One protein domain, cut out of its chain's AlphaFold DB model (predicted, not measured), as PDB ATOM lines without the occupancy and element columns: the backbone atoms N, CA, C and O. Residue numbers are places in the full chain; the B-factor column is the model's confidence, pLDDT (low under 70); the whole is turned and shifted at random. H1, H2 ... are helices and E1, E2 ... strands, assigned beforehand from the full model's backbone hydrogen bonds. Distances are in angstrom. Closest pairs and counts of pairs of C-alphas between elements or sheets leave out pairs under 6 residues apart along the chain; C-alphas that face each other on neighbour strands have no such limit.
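Overview. This is residues 29 to 57 and 221 to 286 of the 287 residues of the protein "FAD_binding_2 domain-containing protein" of Fusarium sp. AF-8 (UniProt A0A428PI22). A small three-stranded sheet, E1-E5-E4, forms the middle; the hairpin of E2 and E3 reaches away beside one end of E1, while H2 sits near that same end of the sheet. H1 and the long loop of residues 35 to 50 lie toward the other end. The printed part has 95 residues, with two named helices and five named strands in the order H1 E1 E2 E3 E4 H2 E5; both sheets are antiparallel. The class is mixed, helices and strands, with 43 residues in named elements, under half. The whole is compact, with a radius of gyration of the C-alphas of 13.7 A, and spans 37 by 35 by 24 A.

Along the chain. Find E5, residues 280 to 285, running 16.6 A to C-alpha 285 at (133.493, 183.627, 149.965). Beside it look for E1, residues 51 to 56, 16.5 A, and E4, residues 249 to 253, 13.7 A. E2 is residues 224 to 228 and E3 234 to 238. H2, residues 266 to 275, runs 14.2 A; H1, residues 29 to 34, begins at C-alpha 29, (121.742, 189.023, 157.666).

Arrangement. E5 is the inner strand: look for N 55 and O 281 at 2.9 A toward E1, and N 282 and O 252 at 2.8 A toward E4. In the hairpin, N 235 and O 227 are 2.8 A apart. The closest C-alphas of E1 and E2, Thr 55 and Ser 225, are 4.4 A apart. H2 is not on the three-stranded sheet; H1 only just is not. Both helices have every O i to N i+4 pair within hydrogen-bond range.

Size, cuts and confidence. Residues 58 to 220 are not printed; C-alphas 57 and 221 are 10.0 A apart across the cut. The links H1 to E1 and E4 to H2 are long. Confidence is low, under 70, at residues 29 to 57.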
ATOM      1  N   GLU A  29     121.375 187.609 157.792       37.09
ATOM      2  CA  GLU A  29     121.742 189.023 157.666       37.09
ATOM      3  C   GLU A  29     122.556 189.537 158.865       37.09
ATOM      4  O   GLU A  29     123.528 190.271 158.679       37.09
ATOM      5  N   GLU A  30     122.252 189.075 160.080       40.69
ATOM      6  CA  GLU A  30     122.951 189.470 161.308       40.69
ATOM      7  C   GLU A  30     124.369 188.884 161.355       40.69
ATOM      8  O   GLU A  30     125.336 189.596 161.631       40.69
ATOM      9  N   ILE A  31     124.515 187.609 160.978       43.59
ATOM     10  CA  ILE A  31     125.819 186.942 160.839       43.59
ATOM     11  C   ILE A  31     126.646 187.651 159.760       43.59
ATOM     12  O   ILE A  31     127.788 188.022 160.005       43.59
ATOM     13  N   THR A  32     126.052 187.914 158.593       40.75
ATOM     14  CA  THR A  32     126.713 188.588 157.460       40.75
ATOM     15  C   THR A  32     127.213 189.988 157.840       40.75
ATOM     16  O   THR A  32     128.336 190.353 157.488       40.75
ATOM     17  N   SER A  33     126.434 190.750 158.618       47.56
ATOM     18  CA  SER A  33     126.804 192.102 159.066       47.56
ATOM     19  C   SER A  33     128.031 192.133 159.989       47.56
ATOM     20  O   SER A  33     128.838 193.058 159.906       47.56
ATOM     21  N   ARG A  34     128.237 191.090 160.812       46.00
ATOM     22  CA  ARG A  34     129.393 190.984 161.722       46.00
ATOM     23  C   ARG A  34     130.719 190.727 161.000       46.00
ATOM     24  O   ARG A  34     131.771 191.020 161.563       46.00
ATOM     25  N   PHE A  35     130.687 190.206 159.770       42.53
ATOM     26  CA  PHE A  35     131.889 189.836 159.006       42.53
ATOM     27  C   PHE A  35     132.171 190.744 157.796       42.53
ATOM     28  O   PHE A  35     133.123 190.493 157.057       42.53
ATOM     29  N   ALA A  36     131.405 191.827 157.618       42.75
ATOM     30  CA  ALA A  36     131.459 192.730 156.460       42.75
ATOM     31  C   ALA A  36     132.790 193.501 156.260       42.75
ATOM     32  O   ALA A  36     132.904 194.278 155.318       42.75
ATOM     33  N   GLY A  37     133.807 193.288 157.104       39.47
ATOM     34  CA  GLY A  37     135.124 193.937 157.007       39.47
ATOM     35  C   GLY A  37     136.333 192.993 157.007       39.47
ATOM     36  O   GLY A  37     137.456 193.466 157.141       39.47
ATOM     37  N   ILE A  38     136.131 191.671 156.915       43.53
ATOM     38  CA  ILE A  38     137.216 190.673 157.055       43.53
ATOM     39  C   ILE A  38     137.782 190.205 155.700       43.53
ATOM     40  O   ILE A  38     138.875 189.641 155.657       43.53
ATOM     41  N   VAL A  39     137.096 190.480 154.586       37.12
ATOM     42  CA  VAL A  39     137.585 190.171 153.233       37.12
ATOM     43  C   VAL A  39     138.349 191.386 152.690       37.12
ATOM     44  O   VAL A  39     137.739 192.441 152.520       37.12
ATOM     45  N   PRO A  40     139.667 191.294 152.428       38.12
ATOM     46  CA  PRO A  40     140.391 192.372 151.771       38.12
ATOM     47  C   PRO A  40     139.913 192.502 150.318       38.12
ATOM     48  O   PRO A  40     139.951 191.533 149.560       38.12
ATOM     49  N   ASP A  41     139.481 193.702 149.933       40.28
ATOM     50  CA  ASP A  41     139.116 194.036 148.555       40.28
ATOM     51  C   ASP A  41     140.389 194.157 147.702       40.28
ATOM     52  O   ASP A  41     141.049 195.196 147.660       40.28
ATOM     53  N   HIS A  42     140.789 193.051 147.075       38.34
ATOM     54  CA  HIS A  42     141.942 193.008 146.173       38.34
ATOM     55  C   HIS A  42     141.584 193.339 144.714       38.34
ATOM     56  O   HIS A  42     142.482 193.354 143.872       38.34
ATOM     57  N   LEU A  43     140.307 193.595 144.397       35.31
ATOM     58  CA  LEU A  43     139.827 193.734 143.015       35.31
ATOM     59  C   LEU A  43     139.096 195.054 142.726       35.31
ATOM     60  O   LEU A  43     138.798 195.319 141.563       35.31
ATOM     61  N   GLY A  44     138.855 195.910 143.724       30.97
ATOM     62  CA  GLY A  44     138.244 197.229 143.525       30.97
ATOM     63  C   GLY A  44     136.788 197.157 143.058       30.97
ATOM     64  O   GLY A  44     136.302 198.072 142.392       30.97
ATOM     65  N   ILE A  45     136.099 196.057 143.373       36.25
ATOM     66  CA  ILE A  45     134.690 195.834 143.043       36.25
ATOM     67  C   ILE A  45     133.907 195.956 144.347       36.25
ATOM     68  O   ILE A  45     134.192 195.249 145.310       36.25
ATOM     69  N   ALA A  46     132.916 196.852 144.372       33.81
ATOM     70  CA  ALA A  46     132.100 197.123 145.553       33.81
ATOM     71  C   ALA A  46     131.616 195.819 146.233       33.81
ATOM     72  O   ALA A  46     131.096 194.935 145.540       33.81
ATOM     73  N   PRO A  47     131.762 195.685 147.566       35.69
ATOM     74  CA  PRO A  47     131.524 194.426 148.261       35.69
ATOM     75  C   PRO A  47     130.050 194.021 148.170       35.69
ATOM     76  O   PRO A  47     129.155 194.717 148.651       35.69
ATOM     77  N   LYS A  48     129.798 192.864 147.557       35.34
ATOM     78  CA  LYS A  48     128.524 192.140 147.656       35.34
ATOM     79  C   LYS A  48     128.502 191.327 148.961       35.34
ATOM     80  O   LYS A  48     129.565 190.955 149.461       35.34
ATOM     81  N   PRO A  49     127.319 191.056 149.546       32.06
ATOM     82  CA  PRO A  49     127.230 190.375 150.836       32.06
ATOM     83  C   PRO A  49     127.856 188.967 150.770       32.06
ATOM     84  O   PRO A  49     127.513 188.205 149.861       32.06
ATOM     85  N   PRO A  50     128.748 188.601 151.712       33.72
ATOM     86  CA  PRO A  50     129.440 187.315 151.680       33.72
ATOM     87  C   PRO A  50     128.486 186.128 151.866       33.72
ATOM     88  O   PRO A  50     127.497 186.193 152.602       33.72
ATOM     89  N   PHE A  51     128.809 184.999 151.230       29.73
ATOM     90  CA  PHE A  51     128.140 183.722 151.490       29.73
ATOM     91  C   PHE A  51     128.812 183.027 152.683       29.73
ATOM     92  O   PHE A  51     130.016 182.773 152.647       29.73
ATOM     93  N   VAL A  52     128.040 182.717 153.731       28.53
ATOM     94  CA  VAL A  52     128.521 182.033 154.942       28.53
ATOM     95  C   VAL A  52     127.901 180.639 155.019       28.53
ATOM     96  O   VAL A  52     126.680 180.512 155.091       28.53
ATOM     97  N   ASP A  53     128.740 179.600 155.031       27.28
ATOM     98  CA  ASP A  53     128.330 178.212 155.292       27.28
ATOM     99  C   ASP A  53     129.007 177.689 156.568       27.28
ATOM    100  O   ASP A  53     130.205 177.903 156.786       27.28
ATOM    101  N   ALA A  54     128.231 177.031 157.433       27.50
ATOM    102  CA  ALA A  54     128.690 176.561 158.736       27.50
ATOM    103  C   ALA A  54     129.210 175.119 158.643       27.50
ATOM    104  O   ALA A  54     128.500 174.197 158.236       27.50
ATOM    105  N   THR A  55     130.453 174.920 159.075       29.05
ATOM    106  CA  THR A  55     131.086 173.606 159.227       29.05
ATOM    107  C   THR A  55     131.171 173.274 160.716       29.05
ATOM    108  O   THR A  55     131.705 174.081 161.473       29.05
ATOM    109  N   LEU A  56     130.629 172.126 161.142       28.91
ATOM    110  CA  LEU A  56     130.550 171.692 162.550       28.91
ATOM    111  C   LEU A  56     131.369 170.408 162.798       28.91
ATOM    112  O   LEU A  56     131.313 169.465 162.009       28.91
ATOM    113  N   LEU A  57     132.061 170.364 163.931       29.02
ATOM    114  CA  LEU A  57     132.825 169.274 164.544       29.02
ATOM    115  C   LEU A  57     132.740 169.452 166.070       29.02
ATOM    116  O   LEU A  57     133.689 169.941 166.661       29.02
ATOM    117  N   PHE A 221     139.474 162.412 158.428       87.19
ATOM    118  CA  PHE A 221     138.741 163.613 158.804       87.19
ATOM    119  C   PHE A 221     138.694 164.610 157.664       87.19
ATOM    120  O   PHE A 221     139.726 164.982 157.139       87.19
ATOM    121  N   ALA A 222     137.528 165.153 157.362       90.19
ATOM    122  CA  ALA A 222     137.418 166.367 156.566       90.19
ATOM    123  C   ALA A 222     136.553 167.369 157.326       90.19
ATOM    124  O   ALA A 222     135.699 166.943 158.110       90.19
ATOM    125  N   PRO A 223     136.740 168.681 157.121       89.81
ATOM    126  CA  PRO A 223     135.722 169.619 157.551       89.81
ATOM    127  C   PRO A 223     134.454 169.331 156.734       89.81
ATOM    128  O   PRO A 223     134.519 169.002 155.545       89.81
ATOM    129  N   VAL A 224     133.294 169.392 157.382       89.56
ATOM    130  CA  VAL A 224     132.006 169.044 156.778       89.56
ATOM    131  C   VAL A 224     131.054 170.229 156.851       89.56
ATOM    132  O   VAL A 224     130.665 170.639 157.942       89.56
ATOM    133  N   SER A 225     130.623 170.727 155.692       88.75
ATOM    134  CA  SER A 225     129.497 171.662 155.614       88.75
ATOM    135  C   SER A 225     128.188 170.945 155.922       88.75
ATOM    136  O   SER A 225     127.930 169.846 155.409       88.75
ATOM    137  N   ILE A 226     127.347 171.581 156.735       86.06
ATOM    138  CA  ILE A 226     126.061 171.041 157.171       86.06
ATOM    139  C   ILE A 226     124.929 171.881 156.581       86.06
ATOM    140  O   ILE A 226     124.656 172.986 157.035       86.06
ATOM    141  N   LEU A 227     124.206 171.313 155.616       86.19
ATOM    142  CA  LEU A 227     123.004 171.924 155.058       86.19
ATOM    143  C   LEU A 227     121.763 171.281 155.684       86.19
ATOM    144  O   LEU A 227     121.459 170.112 155.431       86.19
ATOM    145  N   ARG A 228     121.029 172.057 156.482       84.56
ATOM    146  CA  ARG A 228     119.711 171.673 157.003       84.56
ATOM    147  C   ARG A 228     118.644 172.092 155.995       84.56
ATOM    148  O   ARG A 228     118.558 173.265 155.643       84.56
ATOM    149  N   THR A 229     117.863 171.142 155.494       82.69
ATOM    150  CA  THR A 229     116.739 171.432 154.596       82.69
ATOM    151  C   THR A 229     115.502 171.830 155.403       82.69
ATOM    152  O   THR A 229     115.373 171.456 156.568       82.69
ATOM    153  N   GLY A 230     114.543 172.522 154.774       81.69
ATOM    154  CA  GLY A 230     113.256 172.852 155.412       81.69
ATOM    155  C   GLY A 230     112.445 171.625 155.857       81.69
ATOM    156  O   GLY A 230     111.582 171.732 156.715       81.69
ATOM    157  N   THR A 231     112.764 170.441 155.326       81.12
ATOM    158  CA  THR A 231     112.171 169.147 155.702       81.12
ATOM    159  C   THR A 231     112.880 168.457 156.878       81.12
ATOM    160  O   THR A 231     112.610 167.293 157.157       81.12
ATOM    161  N   GLY A 232     113.840 169.122 157.534       78.19
ATOM    162  CA  GLY A 232     114.612 168.571 158.655       78.19
ATOM    163  C   GLY A 232     115.737 167.605 158.257       78.19
ATOM    164  O   GLY A 232     116.522 167.188 159.110       78.19
ATOM    165  N   GLN A 233     115.878 167.265 156.969       77.88
ATOM    166  CA  GLN A 233     116.997 166.445 156.509       77.88
ATOM    167  C   GLN A 233     118.316 167.221 156.600       77.88
ATOM    168  O   GLN A 233     118.417 168.386 156.216       77.88
ATOM    169  N   VAL A 234     119.361 166.539 157.068       82.62
ATOM    170  CA  VAL A 234     120.716 167.093 157.143       82.62
ATOM    171  C   VAL A 234     121.571 166.514 156.023       82.62
ATOM    172  O   VAL A 234     121.909 165.324 156.035       82.62
ATOM    173  N   ARG A 235     121.947 167.364 155.067       85.19
ATOM    174  CA  ARG A 235     122.929 167.060 154.023       85.19
ATOM    175  C   ARG A 235     124.320 167.435 154.518       85.19
ATOM    176  O   ARG A 235     124.511 168.476 155.139       85.19
ATOM    177  N   ARG A 236     125.282 166.554 154.259       86.06
ATOM    178  CA  ARG A 236     126.671 166.685 154.704       86.06
ATOM    179  C   ARG A 236     127.553 166.735 153.475       86.06
ATOM    180  O   ARG A 236     127.506 165.803 152.674       86.06
ATOM    181  N   TYR A 237     128.330 167.795 153.339       88.19
ATOM    182  CA  TYR A 237     129.287 167.937 152.252       88.19
ATOM    183  C   TYR A 237     130.704 167.915 152.836       88.19
ATOM    184  O   TYR A 237     131.133 168.913 153.419       88.19
ATOM    185  N   PRO A 238     131.406 166.768 152.772       89.12
ATOM    186  CA  PRO A 238     132.790 166.694 153.205       89.12
ATOM    187  C   PRO A 238     133.714 167.362 152.188       89.12
ATOM    188  O   PRO A 238     133.682 167.067 150.994       89.12
ATOM    189  N   HIS A 239     134.585 168.217 152.699       89.56
ATOM    190  CA  HIS A 239     135.547 168.997 151.930       89.56
ATOM    191  C   HIS A 239     136.882 168.243 151.797       89.56
ATOM    192  O   HIS A 239     137.863 168.538 152.488       89.56
ATOM    193  N   PHE A 240     136.898 167.202 150.958       82.62
ATOM    194  CA  PHE A 240     138.077 166.346 150.739       82.62
ATOM    195  C   PHE A 240     139.079 166.910 149.724       82.62
ATOM    196  O   PHE A 240     140.224 166.456 149.689       82.62
ATOM    197  N   SER A 241     138.676 167.877 148.902       72.38
ATOM    198  CA  SER A 241     139.391 168.247 147.680       72.38
ATOM    199  C   SER A 241     139.701 169.752 147.643       72.38
ATOM    200  O   SER A 241     139.781 170.427 148.671       72.38
ATOM    201  N   PHE A 242     139.890 170.290 146.432       73.00
ATOM    202  CA  PHE A 242     140.126 171.711 146.140       73.00
ATOM    203  C   PHE A 242     138.938 172.624 146.455       73.00
ATOM    204  O   PHE A 242     138.967 173.825 146.194       73.00
ATOM    205  N   ASP A 243     137.852 172.074 146.987       81.62
ATOM    206  CA  ASP A 243     136.693 172.848 147.376       81.62
ATOM    207  C   ASP A 243     137.049 173.916 148.419       81.62
ATOM    208  O   ASP A 243     136.549 175.020 148.250       81.62
ATOM    209  N   ARG A 244     137.946 173.672 149.385       88.62
ATOM    210  CA  ARG A 244     138.423 174.680 150.363       88.62
ATOM    211  C   ARG A 244     139.357 175.729 149.781       88.62
ATOM    212  O   ARG A 244     139.461 176.816 150.330       88.62
ATOM    213  N   THR A 245     140.040 175.398 148.690       85.75
ATOM    214  CA  THR A 245     141.097 176.226 148.095       85.75
ATOM    215  C   THR A 245     140.610 177.034 146.906       85.75
ATOM    216  O   THR A 245     141.427 177.524 146.128       85.75
ATOM    217  N   LYS A 246     139.291 177.125 146.702       86.12
ATOM    218  CA  LYS A 246     138.758 177.946 145.618       86.12
ATOM    219  C   LYS A 246     139.170 179.409 145.849       86.12
ATOM    220  O   LYS A 246     138.979 179.893 146.973       86.12
ATOM    221  N   PRO A 247     139.715 180.095 144.826       84.81
ATOM    222  CA  PRO A 247     139.991 181.527 144.896       84.81
ATOM    223  C   PRO A 247     138.765 182.305 145.384       84.81
ATOM    224  O   PRO A 247     137.638 181.880 145.132       84.81
ATOM    225  N   GLY A 248     138.995 183.399 146.111       84.25
ATOM    226  CA  GLY A 248     137.913 184.209 146.686       84.25
ATOM    227  C   GLY A 248     137.283 183.628 147.956       84.25
ATOM    228  O   GLY A 248     136.368 184.226 148.509       84.25
ATOM    229  N   SER A 249     137.773 182.485 148.469       89.62
ATOM    230  CA  SER A 249     137.265 181.897 149.715       89.62
ATOM    231  C   SER A 249     138.330 181.653 150.780       89.62
ATOM    232  O   SER A 249     139.462 181.273 150.482       89.62
ATOM    233  N   ILE A 250     137.937 181.860 152.036       91.81
ATOM    234  CA  ILE A 250     138.737 181.607 153.239       91.81
ATOM    235  C   ILE A 250     137.904 180.849 154.272       91.81
ATOM    236  O   ILE A 250     136.671 180.825 154.207       91.81
ATOM    237  N   ILE A 251     138.577 180.240 155.248       93.31
ATOM    238  CA  ILE A 251     137.920 179.601 156.388       93.31
ATOM    239  C   ILE A 251     138.353 180.309 157.673       93.31
ATOM    240  O   ILE A 251     139.542 180.436 157.970       93.31
ATOM    241  N   ILE A 252     137.367 180.757 158.445       93.62
ATOM    242  CA  ILE A 252     137.560 181.474 159.709       93.62
ATOM    243  C   ILE A 252     136.961 180.688 160.878       93.62
ATOM    244  O   ILE A 252     136.036 179.893 160.701       93.62
ATOM    245  N   ASN A 253     137.506 180.886 162.075       94.00
ATOM    246  CA  ASN A 253     136.952 180.340 163.312       94.00
ATOM    247  C   ASN A 253     135.738 181.168 163.788       94.00
ATOM    248  O   ASN A 253     135.316 182.124 163.135       94.00
ATOM    249  N   THR A 254     135.179 180.813 164.946       91.12
ATOM    250  CA  THR A 254     134.048 181.523 165.568       91.12
ATOM    251  C   THR A 254     134.355 182.965 165.973       91.12
ATOM    252  O   THR A 254     133.432 183.769 166.051       91.12
ATOM    253  N   ASP A 255     135.630 183.322 166.153       92.06
ATOM    254  CA  ASP A 255     136.076 184.690 166.466       92.06
ATOM    255  C   ASP A 255     136.301 185.549 165.211       92.06
ATOM    256  O   ASP A 255     136.796 186.674 165.295       92.06
ATOM    257  N   GLY A 256     136.012 185.007 164.026       92.75
ATOM    258  CA  GLY A 256     136.209 185.698 162.758       92.75
ATOM    259  C   GLY A 256     137.658 185.745 162.269       92.75
ATOM    260  O   GLY A 256     137.988 186.566 161.414       92.75
ATOM    261  N   ARG A 257     138.543 184.887 162.789       93.44
ATOM    262  CA  ARG A 257     139.967 184.854 162.424       93.44
ATOM    263  C   ARG A 257     140.314 183.618 161.603       93.44
ATOM    264  O   ARG A 257     139.838 182.517 161.877       93.44
ATOM    265  N   ARG A 258     141.206 183.781 160.620       94.31
ATOM    266  CA  ARG A 258     141.851 182.642 159.948       94.31
ATOM    267  C   ARG A 258     142.758 181.918 160.943       94.31
ATOM    268  O   ARG A 258     143.458 182.562 161.719       94.31
ATOM    269  N   PHE A 259     142.759 180.591 160.896       91.81
ATOM    270  CA  PHE A 259     143.475 179.747 161.867       91.81
ATOM    271  C   PHE A 259     144.349 178.661 161.220       91.81
ATOM    272  O   PHE A 259     145.085 177.956 161.910       91.81
ATOM    273  N   ALA A 260     144.252 178.486 159.900       91.56
ATOM    274  CA  ALA A 260     144.999 177.486 159.150       91.56
ATOM    275  C   ALA A 260     145.109 177.879 157.672       91.56
ATOM    276  O   ALA A 260     144.349 178.705 157.177       91.56
ATOM    277  N   ASN A 261     146.049 177.249 156.966       92.06
ATOM    278  CA  ASN A 261     146.114 177.291 155.509       92.06
ATOM    279  C   ASN A 261     145.070 176.320 154.929       92.06
ATOM    280  O   ASN A 261     145.190 175.103 155.095       92.06
ATOM    281  N   GLU A 262     144.071 176.856 154.231       91.88
ATOM    282  CA  GLU A 262     142.958 176.123 153.623       91.88
ATOM    283  C   GLU A 262     143.417 175.096 152.571       91.88
ATOM    284  O   GLU A 262     142.710 174.120 152.318       91.88
ATOM    285  N   ALA A 263     144.625 175.260 152.016       89.00
ATOM    286  CA  ALA A 263     145.231 174.349 151.043       89.00
ATOM    287  C   ALA A 263     145.988 173.164 151.636       89.00
ATOM    288  O   ALA A 263     146.423 172.283 150.894       89.00
ATOM    289  N   LYS A 264     146.120 173.084 152.964       90.56
ATOM    290  CA  LYS A 264     146.675 171.880 153.588       90.56
ATOM    291  C   LYS A 264     145.792 170.657 153.339       90.56
ATOM    292  O   LYS A 264     144.573 170.823 153.242       90.56
ATOM    293  N   PRO A 265     146.359 169.436 153.315       89.44
ATOM    294  CA  PRO A 265     145.582 168.200 153.245       89.44
ATOM    295  C   PRO A 265     144.444 168.184 154.273       89.44
ATOM    296  O   PRO A 265     144.614 168.663 155.396       89.44
ATOM    297  N   TYR A 266     143.284 167.629 153.904       89.88
ATOM    298  CA  TYR A 266     142.077 167.624 154.744       89.88
ATOM    299  C   TYR A 266     142.350 167.101 156.164       89.88
ATOM    300  O   TYR A 266     141.870 167.667 157.147       89.88
ATOM    301  N   GLN A 267     143.204 166.078 156.265       89.62
ATOM    302  CA  GLN A 267     143.540 165.415 157.516       89.62
ATOM    303  C   GLN A 267     144.308 166.370 158.431       89.62
ATOM    304  O   GLN A 267     143.964 166.520 159.601       89.62
ATOM    305  N   GLU A 268     145.313 167.060 157.889       90.75
ATOM    306  CA  GLU A 268     146.099 168.052 158.625       90.75
ATOM    307  C   GLU A 268     145.257 169.259 159.025       90.75
ATOM    308  O   GLU A 268     145.422 169.785 160.124       90.75
ATOM    309  N   PHE A 269     144.351 169.697 158.150       92.19
ATOM    310  CA  PHE A 269     143.481 170.831 158.429       92.19
ATOM    311  C   PHE A 269     142.573 170.546 159.628       92.19
ATOM    312  O   PHE A 269     142.563 171.324 160.580       92.19
ATOM    313  N   VAL A 270     141.881 169.399 159.641       90.75
ATOM    314  CA  VAL A 270     141.024 169.025 160.778       90.75
ATOM    315  C   VAL A 270     141.844 168.713 162.025       90.75
ATOM    316  O   VAL A 270     141.439 169.076 163.124       90.75
ATOM    317  N   GLN A 271     143.018 168.095 161.902       89.00
ATOM    318  CA  GLN A 271     143.906 167.936 163.056       89.00
ATOM    319  C   GLN A 271     144.326 169.293 163.638       89.00
ATOM    320  O   GLN A 271     144.384 169.437 164.857       89.00
ATOM    321  N   GLY A 272     144.578 170.292 162.787       91.19
ATOM    322  CA  GLY A 272     144.840 171.671 163.193       91.19
ATOM    323  C   GLY A 272     143.650 172.316 163.903       91.19
ATOM    324  O   GLY A 272     143.854 172.963 164.926       91.19
ATOM    325  N   MET A 273     142.428 172.085 163.410       91.44
ATOM    326  CA  MET A 273     141.192 172.502 164.086       91.44
ATOM    327  C   MET A 273     141.083 171.870 165.477       91.44
ATOM    328  O   MET A 273     140.988 172.582 166.473       91.44
ATOM    329  N   ARG A 274     141.196 170.537 165.566       88.06
ATOM    330  CA  ARG A 274     141.066 169.781 166.824       88.06
ATOM    331  C   ARG A 274     142.112 170.183 167.863       88.06
ATOM    332  O   ARG A 274     141.775 170.335 169.027       88.06
ATOM    333  N   LYS A 275     143.368 170.397 167.450       90.88
ATOM    334  CA  LYS A 275     144.446 170.865 168.344       90.88
ATOM    335  C   LYS A 275     144.170 172.247 168.940       90.88
ATOM    336  O   LYS A 275     144.651 172.531 170.028       90.88
ATOM    337  N   GLN A 276     143.427 173.089 168.227       93.12
ATOM    338  CA  GLN A 276     143.045 174.431 168.667       93.12
ATOM    339  C   GLN A 276     141.676 174.466 169.368       93.12
ATOM    340  O   GLN A 276     141.219 175.547 169.721       93.12
ATOM    341  N   GLY A 277     141.002 173.322 169.542       91.00
ATOM    342  CA  GLY A 277     139.632 173.278 170.068       91.00
ATOM    343  C   GLY A 277     138.602 173.934 169.139       91.00
ATOM    344  O   GLY A 277     137.544 174.360 169.589       91.00
ATOM    345  N   ILE A 278     138.912 174.060 167.844       91.19
ATOM    346  CA  ILE A 278     138.002 174.650 166.861       91.19
ATOM    347  C   ILE A 278     137.029 173.572 166.409       91.19
ATOM    348  O   ILE A 278     137.343 172.722 165.575       91.19
ATOM    349  N   GLU A 279     135.832 173.653 166.959       86.06
ATOM    350  CA  GLU A 279     134.730 172.754 166.645       86.06
ATOM    351  C   GLU A 279     133.895 173.268 165.483       86.06
ATOM    352  O   GLU A 279     133.415 172.517 164.644       86.06
ATOM    353  N   LYS A 280     133.764 174.585 165.370       89.94
ATOM    354  CA  LYS A 280     132.987 175.217 164.314       89.94
ATOM    355  C   LYS A 280     133.848 176.199 163.547       89.94
ATOM    356  O   LYS A 280     134.595 176.985 164.125       89.94
ATOM    357  N   SER A 281     133.713 176.172 162.228       91.75
ATOM    358  CA  SER A 281     134.344 177.145 161.342       91.75
ATOM    359  C   SER A 281     133.378 177.586 160.258       91.75
ATOM    360  O   SER A 281     132.465 176.849 159.876       91.75
ATOM    361  N   PHE A 282     133.615 178.774 159.727       92.31
ATOM    362  CA  PHE A 282     132.807 179.362 158.677       92.31
ATOM    363  C   PHE A 282     133.634 179.485 157.418       92.31
ATOM    364  O   PHE A 282     134.740 180.028 157.436       92.31
ATOM    365  N   ARG A 283     133.084 178.986 156.316       90.50
ATOM    366  CA  ARG A 283     133.617 179.301 155.003       90.50
ATOM    367  C   ARG A 283     133.002 180.616 154.553       90.50
ATOM    368  O   ARG A 283     131.779 180.723 154.495       90.50
ATOM    369  N   VAL A 284     133.859 181.573 154.227       90.38
ATOM    370  CA  VAL A 284     133.480 182.881 153.694       90.38
ATOM    371  C   VAL A 284     133.990 182.963 152.269       90.38
ATOM    372  O   VAL A 284     135.138 182.604 152.008       90.38
ATOM    373  N   ALA A 285     133.131 183.393 151.353       88.12
ATOM    374  CA  ALA A 285     133.493 183.627 149.965       88.12
ATOM    375  C   ALA A 285     132.904 184.947 149.461       88.12
ATOM    376  O   ALA A 285     131.824 185.352 149.911       88.12
ATOM    377  N   ASP A 286     133.621 185.582 148.539       82.19
ATOM    378  CA  ASP A 286     133.074 186.629 147.681       82.19
ATOM    379  C   ASP A 286     132.138 186.035 146.607       82.19
ATOM    380  O   ASP A 286     131.954 184.816 146.504       82.19
TER     381      ASP A 286